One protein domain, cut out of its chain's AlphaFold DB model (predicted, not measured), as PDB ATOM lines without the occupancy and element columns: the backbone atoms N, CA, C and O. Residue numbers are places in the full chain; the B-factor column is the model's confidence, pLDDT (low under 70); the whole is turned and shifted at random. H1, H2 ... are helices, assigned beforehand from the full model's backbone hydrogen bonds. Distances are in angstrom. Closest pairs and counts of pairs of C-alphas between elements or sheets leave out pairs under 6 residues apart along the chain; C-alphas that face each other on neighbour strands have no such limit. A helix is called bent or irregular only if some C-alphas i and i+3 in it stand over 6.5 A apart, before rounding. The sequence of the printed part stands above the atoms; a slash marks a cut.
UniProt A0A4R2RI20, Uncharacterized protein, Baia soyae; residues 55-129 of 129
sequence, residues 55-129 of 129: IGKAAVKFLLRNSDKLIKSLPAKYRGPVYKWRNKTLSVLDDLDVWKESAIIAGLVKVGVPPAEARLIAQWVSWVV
ATOM      1  N   ILE A  55      33.158  11.938 -24.757       62.09
ATOM      2  CA  ILE A  55      34.339  12.690 -24.330       62.09
ATOM      3  C   ILE A  55      35.462  11.761 -23.856       62.09
ATOM      4  O   ILE A  55      36.593  11.897 -24.316       62.09
ATOM      5  N   GLY A  56      35.168  10.786 -22.997       64.50
ATOM      6  CA  GLY A  56      36.155   9.809 -22.543       64.50
ATOM      7  C   GLY A  56      36.634   8.905 -23.678       64.50
ATOM      8  O   GLY A  56      37.829   8.624 -23.792       64.50
ATOM      9  N   LYS A  57      35.737   8.550 -24.611       70.62
ATOM     10  CA  LYS A  57      36.130   7.815 -25.822       70.62
ATOM     11  C   LYS A  57      37.123   8.604 -26.677       70.62
ATOM     12  O   LYS A  57      38.151   8.073 -27.100       70.62
ATOM     13  N   ALA A  58      36.843   9.885 -26.905       70.94
ATOM     14  CA  ALA A  58      37.738  10.776 -27.634       70.94
ATOM     15  C   ALA A  58      39.062  10.995 -26.886       70.94
ATOM     16  O   ALA A  58      40.119  10.953 -27.515       70.94
ATOM     17  N   ALA A  59      39.023  11.153 -25.559       70.06
ATOM     18  CA  ALA A  59      40.203  11.342 -24.722       70.06
ATOM     19  C   ALA A  59      41.145  10.140 -24.809       70.06
ATOM     20  O   ALA A  59      42.320  10.319 -25.109       70.06
ATOM     21  N   VAL A  60      40.635   8.917 -24.646       74.44
ATOM     22  CA  VAL A  60      41.436   7.687 -24.743       74.44
ATOM     23  C   VAL A  60      42.005   7.499 -26.151       74.44
ATOM     24  O   VAL A  60      43.195   7.218 -26.287       74.44
ATOM     25  N   LYS A  61      41.214   7.727 -27.212       76.81
ATOM     26  CA  LYS A  61      41.722   7.676 -28.598       76.81
ATOM     27  C   LYS A  61      42.807   8.727 -28.838       76.81
ATOM     28  O   LYS A  61      43.831   8.418 -29.438       76.81
ATOM     29  N   PHE A  62      42.626   9.948 -28.338       74.88
ATOM     30  CA  PHE A  62      43.622  11.015 -28.423       74.88
ATOM     31  C   PHE A  62      44.898  10.655 -27.646       74.88
ATOM     32  O   PHE A  62      46.003  10.803 -28.168       74.88
ATOM     33  N   LEU A  63      44.749  10.096 -26.443       73.44
ATOM     34  CA  LEU A  63      45.818   9.599 -25.573       73.44
ATOM     35  C   LEU A  63      46.541   8.375 -26.117       73.44
ATOM     36  O   LEU A  63      47.673   8.160 -25.696       73.44
ATOM     37  N   LEU A  64      45.948   7.598 -27.028       75.19
ATOM     38  CA  LEU A  64      46.574   6.464 -27.734       75.19
ATOM     39  C   LEU A  64      47.152   6.833 -29.115       75.19
ATOM     40  O   LEU A  64      48.035   6.130 -29.612       75.19
ATOM     41  N   ARG A  65      46.716   7.957 -29.700       72.69
ATOM     42  CA  ARG A  65      47.166   8.459 -31.008       72.69
ATOM     43  C   ARG A  65      48.259   9.544 -30.933       72.69
ATOM     44  O   ARG A  65      49.115   9.568 -31.810       72.69
ATOM     45  N   ASN A  66      48.292  10.395 -29.899       69.38
ATOM     46  CA  ASN A  66      49.255  11.512 -29.728       69.38
ATOM     47  C   ASN A  66      50.385  11.239 -28.703       69.38
ATOM     48  O   ASN A  66      50.870  12.119 -27.992       69.38
ATOM     49  N   SER A  67      50.788   9.984 -28.561       59.34
ATOM     50  CA  SER A  67      50.902   9.393 -27.223       59.34
ATOM     51  C   SER A  67      52.276   9.219 -26.632       59.34
ATOM     52  O   SER A  67      52.377   8.731 -25.514       59.34
ATOM     53  N   ASP A  68      53.343   9.609 -27.309       62.28
ATOM     54  CA  ASP A  68      54.668   9.402 -26.730       62.28
ATOM     55  C   ASP A  68      54.883  10.254 -25.473       62.28
ATOM     56  O   ASP A  68      55.451   9.789 -24.492       62.28
ATOM     57  N   LYS A  69      54.366  11.488 -25.442       62.22
ATOM     58  CA  LYS A  69      54.473  12.358 -24.257       62.22
ATOM     59  C   LYS A  69      53.441  12.029 -23.179       62.22
ATOM     60  O   LYS A  69      53.761  12.081 -21.996       62.22
ATOM     61  N   LEU A  70      52.225  11.656 -23.574       64.94
ATOM     62  CA  LEU A  70      51.132  11.407 -22.633       64.94
ATOM     63  C   LEU A  70      51.206  10.012 -22.011       64.94
ATOM     64  O   LEU A  70      51.036   9.899 -20.799       64.94
ATOM     65  N   ILE A  71      51.594   8.985 -22.780       66.19
ATOM     66  CA  ILE A  71      51.939   7.670 -22.217       66.19
ATOM     67  C   ILE A  71      53.121   7.806 -21.267       66.19
ATOM     68  O   ILE A  71      53.177   7.124 -20.248       66.19
ATOM     69  N   LYS A  72      54.020   8.767 -21.511       66.06
ATOM     70  CA  LYS A  72      55.084   9.078 -20.563       66.06
ATOM     71  C   LYS A  72      54.608   9.669 -19.222       66.06
ATOM     72  O   LYS A  72      55.349   9.593 -18.247       66.06
ATOM     73  N   SER A  73      53.387  10.188 -19.137       64.19
ATOM     74  CA  SER A  73      52.790  10.611 -17.862       64.19
ATOM     75  C   SER A  73      52.052   9.483 -17.134       64.19
ATOM     76  O   SER A  73      51.747   9.624 -15.951       64.19
ATOM     77  N   LEU A  74      51.789   8.347 -17.802       66.00
ATOM     78  CA  LEU A  74      51.134   7.222 -17.145       66.00
ATOM     79  C   LEU A  74      52.037   6.630 -16.047       66.00
ATOM     80  O   LEU A  74      53.261   6.532 -16.223       66.00
ATOM     81  N   PRO A  75      51.435   6.131 -14.951       68.31
ATOM     82  CA  PRO A  75      52.137   5.329 -13.959       68.31
ATOM     83  C   PRO A  75      52.906   4.185 -14.631       68.31
ATOM     84  O   PRO A  75      52.381   3.528 -15.535       68.31
ATOM     85  N   ALA A  76      54.129   3.905 -14.165       72.56
ATOM     86  CA  ALA A  76      55.024   2.921 -14.785       72.56
ATOM     87  C   ALA A  76      54.363   1.543 -14.998       72.56
ATOM     88  O   ALA A  76      54.599   0.906 -16.023       72.56
ATOM     89  N   LYS A  77      53.457   1.144 -14.091       71.69
ATOM     90  CA  LYS A  77      52.663  -0.094 -14.183       71.69
ATOM     91  C   LYS A  77      51.808  -0.221 -15.451       71.69
ATOM     92  O   LYS A  77      51.623  -1.328 -15.941       71.69
ATOM     93  N   TYR A  78      51.292   0.886 -15.984       70.56
ATOM     94  CA  TYR A  78      50.416   0.892 -17.166       70.56
ATOM     95  C   TYR A  78      51.173   1.252 -18.446       70.56
ATOM     96  O   TYR A  78      50.795   0.848 -19.539       70.56
ATOM     97  N   ARG A  79      52.276   1.985 -18.303       71.06
ATOM     98  CA  ARG A  79      53.065   2.558 -19.394       71.06
ATOM     99  C   ARG A  79      53.612   1.506 -20.360       71.06
ATOM    100  O   ARG A  79      53.462   1.669 -21.563       71.06
ATOM    101  N   GLY A  80      54.194   0.421 -19.847       74.06
ATOM    102  CA  GLY A  80      54.730  -0.669 -20.673       74.06
ATOM    103  C   GLY A  80      53.649  -1.378 -21.505       74.06
ATOM    104  O   GLY A  80      53.743  -1.364 -22.733       74.06
ATOM    105  N   PRO A  81      52.599  -1.932 -20.869       75.56
ATOM    106  CA  PRO A  81      51.514  -2.627 -21.565       75.56
ATOM    107  C   PRO A  81      50.742  -1.731 -22.544       75.56
ATOM    108  O   PRO A  81      50.537  -2.108 -23.698       75.56
ATOM    109  N   VAL A  82      50.361  -0.517 -22.125       72.75
ATOM    110  CA  VAL A  82      49.600   0.426 -22.967       72.75
ATOM    111  C   VAL A  82      50.427   0.867 -24.175       72.75
ATOM    112  O   VAL A  82      49.897   0.936 -25.280       72.75
ATOM    113  N   TYR A  83      51.730   1.121 -24.003       76.06
ATOM    114  CA  TYR A  83      52.608   1.489 -25.115       76.06
ATOM    115  C   TYR A  83      52.823   0.324 -26.086       76.06
ATOM    116  O   TYR A  83      52.659   0.484 -27.296       76.06
ATOM    117  N   LYS A  84      53.142  -0.861 -25.553       81.50
ATOM    118  CA  LYS A  84      53.410  -2.082 -26.327       81.50
ATOM    119  C   LYS A  84      52.214  -2.493 -27.184       81.50
ATOM    120  O   LYS A  84      52.388  -2.887 -28.335       81.50
ATOM    121  N   TRP A  85      51.003  -2.359 -26.648       80.31
ATOM    122  CA  TRP A  85      49.773  -2.780 -27.318       80.31
ATOM    123  C   TRP A  85      48.928  -1.624 -27.842       80.31
ATOM    124  O   TRP A  85      47.765  -1.844 -28.180       80.31
ATOM    125  N   ARG A  86      49.474  -0.404 -27.960       77.44
ATOM    126  CA  ARG A  86      48.683   0.793 -28.302       77.44
ATOM    127  C   ARG A  86      47.875   0.622 -29.589       77.44
ATOM    128  O   ARG A  86      46.701   0.964 -29.621       77.44
ATOM    129  N   ASN A  87      48.485   0.053 -30.632       80.94
ATOM    130  CA  ASN A  87      47.856  -0.075 -31.948       80.94
ATOM    131  C   ASN A  87      46.723  -1.110 -31.909       80.94
ATOM    132  O   ASN A  87      45.663  -0.890 -32.487       80.94
ATOM    133  N   LYS A  88      46.924  -2.210 -31.172       80.50
ATOM    134  CA  LYS A  88      45.896  -3.240 -30.962       80.50
ATOM    135  C   LYS A  88      44.750  -2.719 -30.101       80.50
ATOM    136  O   LYS A  88      43.595  -2.955 -30.419       80.50
ATOM    137  N   THR A  89      45.083  -1.968 -29.055       78.06
ATOM    138  CA  THR A  89      44.125  -1.296 -28.174       78.06
ATOM    139  C   THR A  89      43.274  -0.317 -28.978       78.06
ATOM    140  O   THR A  89      42.059  -0.418 -28.935       78.06
ATOM    141  N   LEU A  90      43.883   0.555 -29.788       81.56
ATOM    142  CA  LEU A  90      43.163   1.459 -30.695       81.56
ATOM    143  C   LEU A  90      42.205   0.711 -31.619       81.56
ATOM    144  O   LEU A  90      41.042   1.084 -31.697       81.56
ATOM    145  N   SER A  91      42.678  -0.357 -32.264       81.75
ATOM    146  CA  SER A  91      41.854  -1.147 -33.180       81.75
ATOM    147  C   SER A  91      40.656  -1.786 -32.472       81.75
ATOM    148  O   SER A  91      39.547  -1.730 -32.984       81.75
ATOM    149  N   VAL A  92      40.861  -2.345 -31.275       81.38
ATOM    150  CA  VAL A  92      39.788  -2.930 -30.454       81.38
ATOM    151  C   VAL A  92      38.802  -1.858 -29.985       81.38
ATOM    152  O   VAL A  92      37.601  -2.087 -29.986       81.38
ATOM    153  N   LEU A  93      39.291  -0.676 -29.603       78.69
ATOM    154  CA  LEU A  93      38.456   0.440 -29.154       78.69
ATOM    155  C   LEU A  93      37.666   1.104 -30.296       78.69
ATOM    156  O   LEU A  93      36.627   1.709 -30.025       78.69
ATOM    157  N   ASP A  94      38.149   1.031 -31.539       80.62
ATOM    158  CA  ASP A  94      37.391   1.442 -32.729       80.62
ATOM    159  C   ASP A  94      36.310   0.421 -33.108       80.62
ATOM    160  O   ASP A  94      35.227   0.832 -33.509       80.62
ATOM    161  N   ASP A  95      36.579  -0.875 -32.936       80.06
ATOM    162  CA  ASP A  95      35.647  -1.966 -33.274       80.06
ATOM    163  C   ASP A  95      34.548  -2.169 -32.205       80.06
ATOM    164  O   ASP A  95      33.491  -2.744 -32.454       80.06
ATOM    165  N   LEU A  96      34.781  -1.685 -30.982       75.25
ATOM    166  CA  LEU A  96      33.825  -1.761 -29.877       75.25
ATOM    167  C   LEU A  96      32.817  -0.603 -29.907       75.25
ATOM    168  O   LEU A  96      33.132   0.521 -29.506       75.25
ATOM    169  N   ASP A  97      31.558  -0.911 -30.231       69.06
ATOM    170  CA  ASP A  97      30.421   0.013 -30.074       69.06
ATOM    171  C   ASP A  97      30.233   0.442 -28.608       69.06
ATOM    172  O   ASP A  97      30.117   1.628 -28.260       69.06
ATOM    173  N   VAL A  98      30.266  -0.545 -27.710       71.44
ATOM    174  CA  VAL A  98      30.089  -0.348 -26.272       71.44
ATOM    175  C   VAL A  98      31.428  -0.515 -25.571       71.44
ATOM    176  O   VAL A  98      31.991  -1.606 -25.500       71.44
ATOM    177  N   TRP A  99      31.920   0.579 -24.999       72.19
ATOM    178  CA  TRP A  99      33.118   0.547 -24.176       72.19
ATOM    179  C   TRP A  99      32.706   0.062 -22.794       72.19
ATOM    180  O   TRP A  99      31.983   0.739 -22.078       72.19
ATOM    181  N   LYS A 100      33.088  -1.165 -22.465       75.31
ATOM    182  CA  LYS A 100      32.959  -1.769 -21.138       75.31
ATOM    183  C   LYS A 100      34.284  -2.433 -20.830       75.31
ATOM    184  O   LYS A 100      34.882  -3.016 -21.734       75.31
ATOM    185  N   GLU A 101      34.709  -2.406 -19.573       77.06
ATOM    186  CA  GLU A 101      35.976  -3.014 -19.157       77.06
ATOM    187  C   GLU A 101      36.076  -4.474 -19.636       77.06
ATOM    188  O   GLU A 101      37.031  -4.852 -20.309       77.06
ATOM    189  N   SER A 102      35.018  -5.260 -19.427       77.50
ATOM    190  CA  SER A 102      34.928  -6.659 -19.864       77.50
ATOM    191  C   SER A 102      35.032  -6.831 -21.384       77.50
ATOM    192  O   SER A 102      35.633  -7.795 -21.855       77.50
ATOM    193  N   ALA A 103      34.464  -5.901 -22.158       79.31
ATOM    194  CA  ALA A 103      34.467  -5.952 -23.618       79.31
ATOM    195  C   ALA A 103      35.841  -5.566 -24.189       79.31
ATOM    196  O   ALA A 103      36.325  -6.202 -25.123       79.31
ATOM    197  N   ILE A 104      36.507  -4.590 -23.567       81.19
ATOM    198  CA  ILE A 104      37.875  -4.186 -23.899       81.19
ATOM    199  C   ILE A 104      38.847  -5.328 -23.588       81.19
ATOM    200  O   ILE A 104      39.657  -5.677 -24.443       81.19
ATOM    201  N   ILE A 105      38.727  -5.971 -22.418       83.69
ATOM    202  CA  ILE A 105      39.537  -7.147 -22.062       83.69
ATOM    203  C   ILE A 105      39.331  -8.264 -23.087       83.69
ATOM    204  O   ILE A 105      40.306  -8.790 -23.617       83.69
ATOM    205  N   ALA A 106      38.077  -8.611 -23.393       82.38
ATOM    206  CA  ALA A 106      37.766  -9.669 -24.348       82.38
ATOM    207  C   ALA A 106      38.305  -9.359 -25.755       82.38
ATOM    208  O   ALA A 106      38.911 -10.227 -26.385       82.38
ATOM    209  N   GLY A 107      38.155  -8.118 -26.227       82.19
ATOM    210  CA  GLY A 107      38.684  -7.675 -27.515       82.19
ATOM    211  C   GLY A 107      40.214  -7.708 -27.568       82.19
ATOM    212  O   GLY A 107      40.784  -8.224 -28.527       82.19
ATOM    213  N   LEU A 108      40.887  -7.246 -26.510       82.94
ATOM    214  CA  LEU A 108      42.349  -7.276 -26.379       82.94
ATOM    215  C   LEU A 108      42.892  -8.710 -26.364       82.94
ATOM    216  O   LEU A 108      43.856  -9.013 -27.066       82.94
ATOM    217  N   VAL A 109      42.246  -9.610 -25.622       86.88
ATOM    218  CA  VAL A 109      42.615 -11.032 -25.596       86.88
ATOM    219  C   VAL A 109      42.411 -11.673 -26.969       86.88
ATOM    220  O   VAL A 109      43.288 -12.395 -27.439       86.88
ATOM    221  N   LYS A 110      41.315 -11.346 -27.666       85.12
ATOM    222  CA  LYS A 110      41.026 -11.850 -29.019       85.12
ATOM    223  C   LYS A 110      42.088 -11.442 -30.045       85.12
ATOM    224  O   LYS A 110      42.396 -12.221 -30.939       85.12
ATOM    225  N   VAL A 111      42.689 -10.259 -29.901       82.69
ATOM    226  CA  VAL A 111      43.792  -9.801 -30.767       82.69
ATOM    227  C   VAL A 111      45.179 -10.242 -30.273       82.69
ATOM    228  O   VAL A 111      46.196  -9.826 -30.841       82.69
ATOM    229  N   GLY A 112      45.249 -11.092 -29.242       81.00
ATOM    230  CA  GLY A 112      46.477 -11.721 -28.746       81.00
ATOM    231  C   GLY A 112      47.222 -10.942 -27.658       81.00
ATOM    232  O   GLY A 112      48.411 -11.183 -27.458       81.00
ATOM    233  N   VAL A 113      46.572  -9.994 -26.975       82.62
ATOM    234  CA  VAL A 113      47.141  -9.344 -25.783       82.62
ATOM    235  C   VAL A 113      46.963 -10.267 -24.572       82.62
ATOM    236  O   VAL A 113      45.856 -10.762 -24.350       82.62
ATOM    237  N   PRO A 114      48.007 -10.498 -23.756       85.62
ATOM    238  CA  PRO A 114      47.888 -11.319 -22.557       85.62
ATOM    239  C   PRO A 114      46.778 -10.806 -21.623       85.62
ATOM    240  O   PRO A 114      46.696  -9.595 -21.408       85.62
ATOM    241  N   PRO A 115      45.971 -11.678 -20.991       80.44
ATOM    242  CA  PRO A 115      44.847 -11.257 -20.145       80.44
ATOM    243  C   PRO A 115      45.246 -10.320 -18.995       80.44
ATOM    244  O   PRO A 115      44.494  -9.413 -18.641       80.44
ATOM    245  N   ALA A 116      46.442 -10.513 -18.429       82.12
ATOM    246  CA  ALA A 116      46.992  -9.651 -17.384       82.12
ATOM    247  C   ALA A 116      47.262  -8.223 -17.893       82.12
ATOM    248  O   ALA A 116      46.913  -7.249 -17.231       82.12
ATOM    249  N   GLU A 117      47.825  -8.099 -19.098       79.00
ATOM    250  CA  GLU A 117      48.070  -6.808 -19.747       79.00
ATOM    251  C   GLU A 117      46.753  -6.170 -20.221       79.00
ATOM    252  O   GLU A 117      46.545  -4.972 -20.040       79.00
ATOM    253  N   ALA A 118      45.820  -6.972 -20.742       79.69
ATOM    254  CA  ALA A 118      44.501  -6.523 -21.180       79.69
ATOM    255  C   ALA A 118      43.671  -5.926 -20.033       79.69
ATOM    256  O   ALA A 118      43.051  -4.879 -20.212       79.69
ATOM    257  N   ARG A 119      43.704  -6.539 -18.840       82.38
ATOM    258  CA  ARG A 119      43.081  -5.980 -17.626       82.38
ATOM    259  C   ARG A 119      43.693  -4.645 -17.232       82.38
ATOM    260  O   ARG A 119      42.953  -3.708 -16.969       82.38
ATOM    261  N   LEU A 120      45.021  -4.534 -17.229       81.62
ATOM    262  CA  LEU A 120      45.701  -3.277 -16.900       81.62
ATOM    263  C   LEU A 120      45.318  -2.150 -17.866       81.62
ATOM    264  O   LEU A 120      45.103  -1.020 -17.433       81.62
ATOM    265  N   ILE A 121      45.209  -2.461 -19.158       76.25
ATOM    266  CA  ILE A 121      44.781  -1.506 -20.183       76.25
ATOM    267  C   ILE A 121      43.316  -1.121 -19.966       76.25
ATOM    268  O   ILE A 121      43.013   0.065 -19.928       76.25
ATOM    269  N   ALA A 122      42.415  -2.085 -19.778       79.69
ATOM    270  CA  ALA A 122      40.995  -1.810 -19.569       79.69
ATOM    271  C   ALA A 122      40.736  -0.994 -18.292       79.69
ATOM    272  O   ALA A 122      39.947  -0.052 -18.313       79.69
ATOM    273  N   GLN A 123      41.468  -1.290 -17.217       81.75
ATOM    274  CA  GLN A 123      41.414  -0.550 -15.961       81.75
ATOM    275  C   GLN A 123      41.952   0.880 -16.119       81.75
ATOM    276  O   GLN A 123      41.393   1.812 -15.550       81.75
ATOM    277  N   TRP A 124      43.010   1.079 -16.917       77.88
ATOM    278  CA  TRP A 124      43.473   2.424 -17.272       77.88
ATOM    279  C   TRP A 124      42.434   3.178 -18.106       77.88
ATOM    280  O   TRP A 124      42.133   4.327 -17.798       77.88
ATOM    281  N   VAL A 125      41.858   2.534 -19.123       74.38
ATOM    282  CA  VAL A 125      40.797   3.120 -19.950       74.38
ATOM    283  C   VAL A 125      39.633   3.550 -19.048       74.38
ATOM    284  O   VAL A 125      39.194   4.688 -19.160       74.38
ATOM    285  N   SER A 126      39.237   2.724 -18.070       75.81
ATOM    286  CA  SER A 126      38.163   3.031 -17.100       75.81
ATOM    287  C   SER A 126      38.490   4.111 -16.094       75.81
ATOM    288  O   SER A 126      37.587   4.628 -15.451       75.81
ATOM    289  N   TRP A 127      39.764   4.427 -15.920       72.31
ATOM    290  CA  TRP A 127      40.179   5.531 -15.075       72.31
ATOM    291  C   TRP A 127      40.178   6.867 -15.835       72.31
ATOM    292  O   TRP A 127      40.049   7.922 -15.224       72.31
ATOM    293  N   VAL A 128      40.344   6.830 -17.160       69.69
ATOM    294  CA  VAL A 128      40.387   8.028 -18.017       69.69
ATOM    295  C   VAL A 128      38.991   8.527 -18.409       69.69
ATOM    296  O   VAL A 128      38.849   9.702 -18.749       69.69
ATOM    297  N   VAL A 129      37.982   7.653 -18.401       65.88
ATOM    298  CA  VAL A 129      36.605   7.939 -18.843       65.88
ATOM    299  C   VAL A 129      35.641   7.911 -17.674       65.88
ATOM    300  O   VAL A 129      34.724   8.760 -17.685       65.88
TER     301      VAL A 129
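This is residues 55 to 129 of the 129 residues of an uncharacterized protein of Baia soyae (UniProt A0A4R2RI20). Six short helices, mostly crossed, pack into a compact, rounded body in which H6, the longest helix, runs nearest to the middle. H5 folds against H6 as a helical hairpin, H4 crosses H5, H1 packs on H4 and on the last turn of H6, H3 crosses the first half of H6, and the very short H2 sits at the edge between H1 and H3. The printed part has 75 residues with six named helices, H1 to H6 in order along the chain, and no named strand, and the class is all helix. The whole is compact, with a radius of gyration of the C-alphas of 10.8 A and spans of 28 by 26 by 19 A.

H1, residues 55 to 65, begins at C-alpha 55 at (34.339, 12.690, -24.330) and is 15.1 A long. H2 is residues 68 to 71, 5.6 A. H3, residues 76 to 84, is 12.7 A long and only just irregular: C-alphas 77 and 80 are 6.8 A apart. H4, residues 86 to 95, begins at C-alpha 86 at (48.683, 0.793, -28.302); H4 and H5, residues 101 to 110, are each 14.2 A long. H6, residues 115 to 128, is 19.9 A long and ends at C-alpha 128 at (40.387, 8.028, -18.017).

H1 touches H4, opposite ways at 37 degrees, only just a steep tilt; the closest C-alphas are those of Leu 64 and Arg 86, 6.1 A apart. H1 and H2 only just touch, only at the corner by their link, with 3 pairs of C-alphas within 8 A. H2 and H3 only just touch, also with 3 pairs, the closest Ile 71 and Arg 79 at 5.9 A. H3 touches H6, only just about perpendicular at 73 degrees, closest at the C-alphas of Pro 81 and Glu 117, 5.7 A. H4 touches H5 at a steep tilt of 67 degrees, only just short of about perpendicular, opposite ways, with C-alphas 92 and 107 closest at 5.7 A. H4 and H6 are near each other. H5 and H6 touch as a hairpin, opposite ways at a steep tilt of 39 degrees; the closest C-alphas, of Ile 105 and Ala 118, are 5.1 A apart. H6 touches H1 with residues 125 to 128 alone, Val 128 to Gly 56 being the closest C-alphas at 6.4 A. H2 is apart from H4, H5 and H6. In H1, H4, H5 and H6 every O i to N i+4 pair is within hydrogen-bond range; in H3 3 of 5 are, and H2 is too short for such a pair.

The C-alphas farthest apart, of Ala 76 and Asp 97, are 29.1 A apart. The printed part has no cut, and its five links are tight. The mean pLDDT of the printed part is 75.4; residues 55 to 56, 66 to 75, 97 and 128 to 129 are under 70.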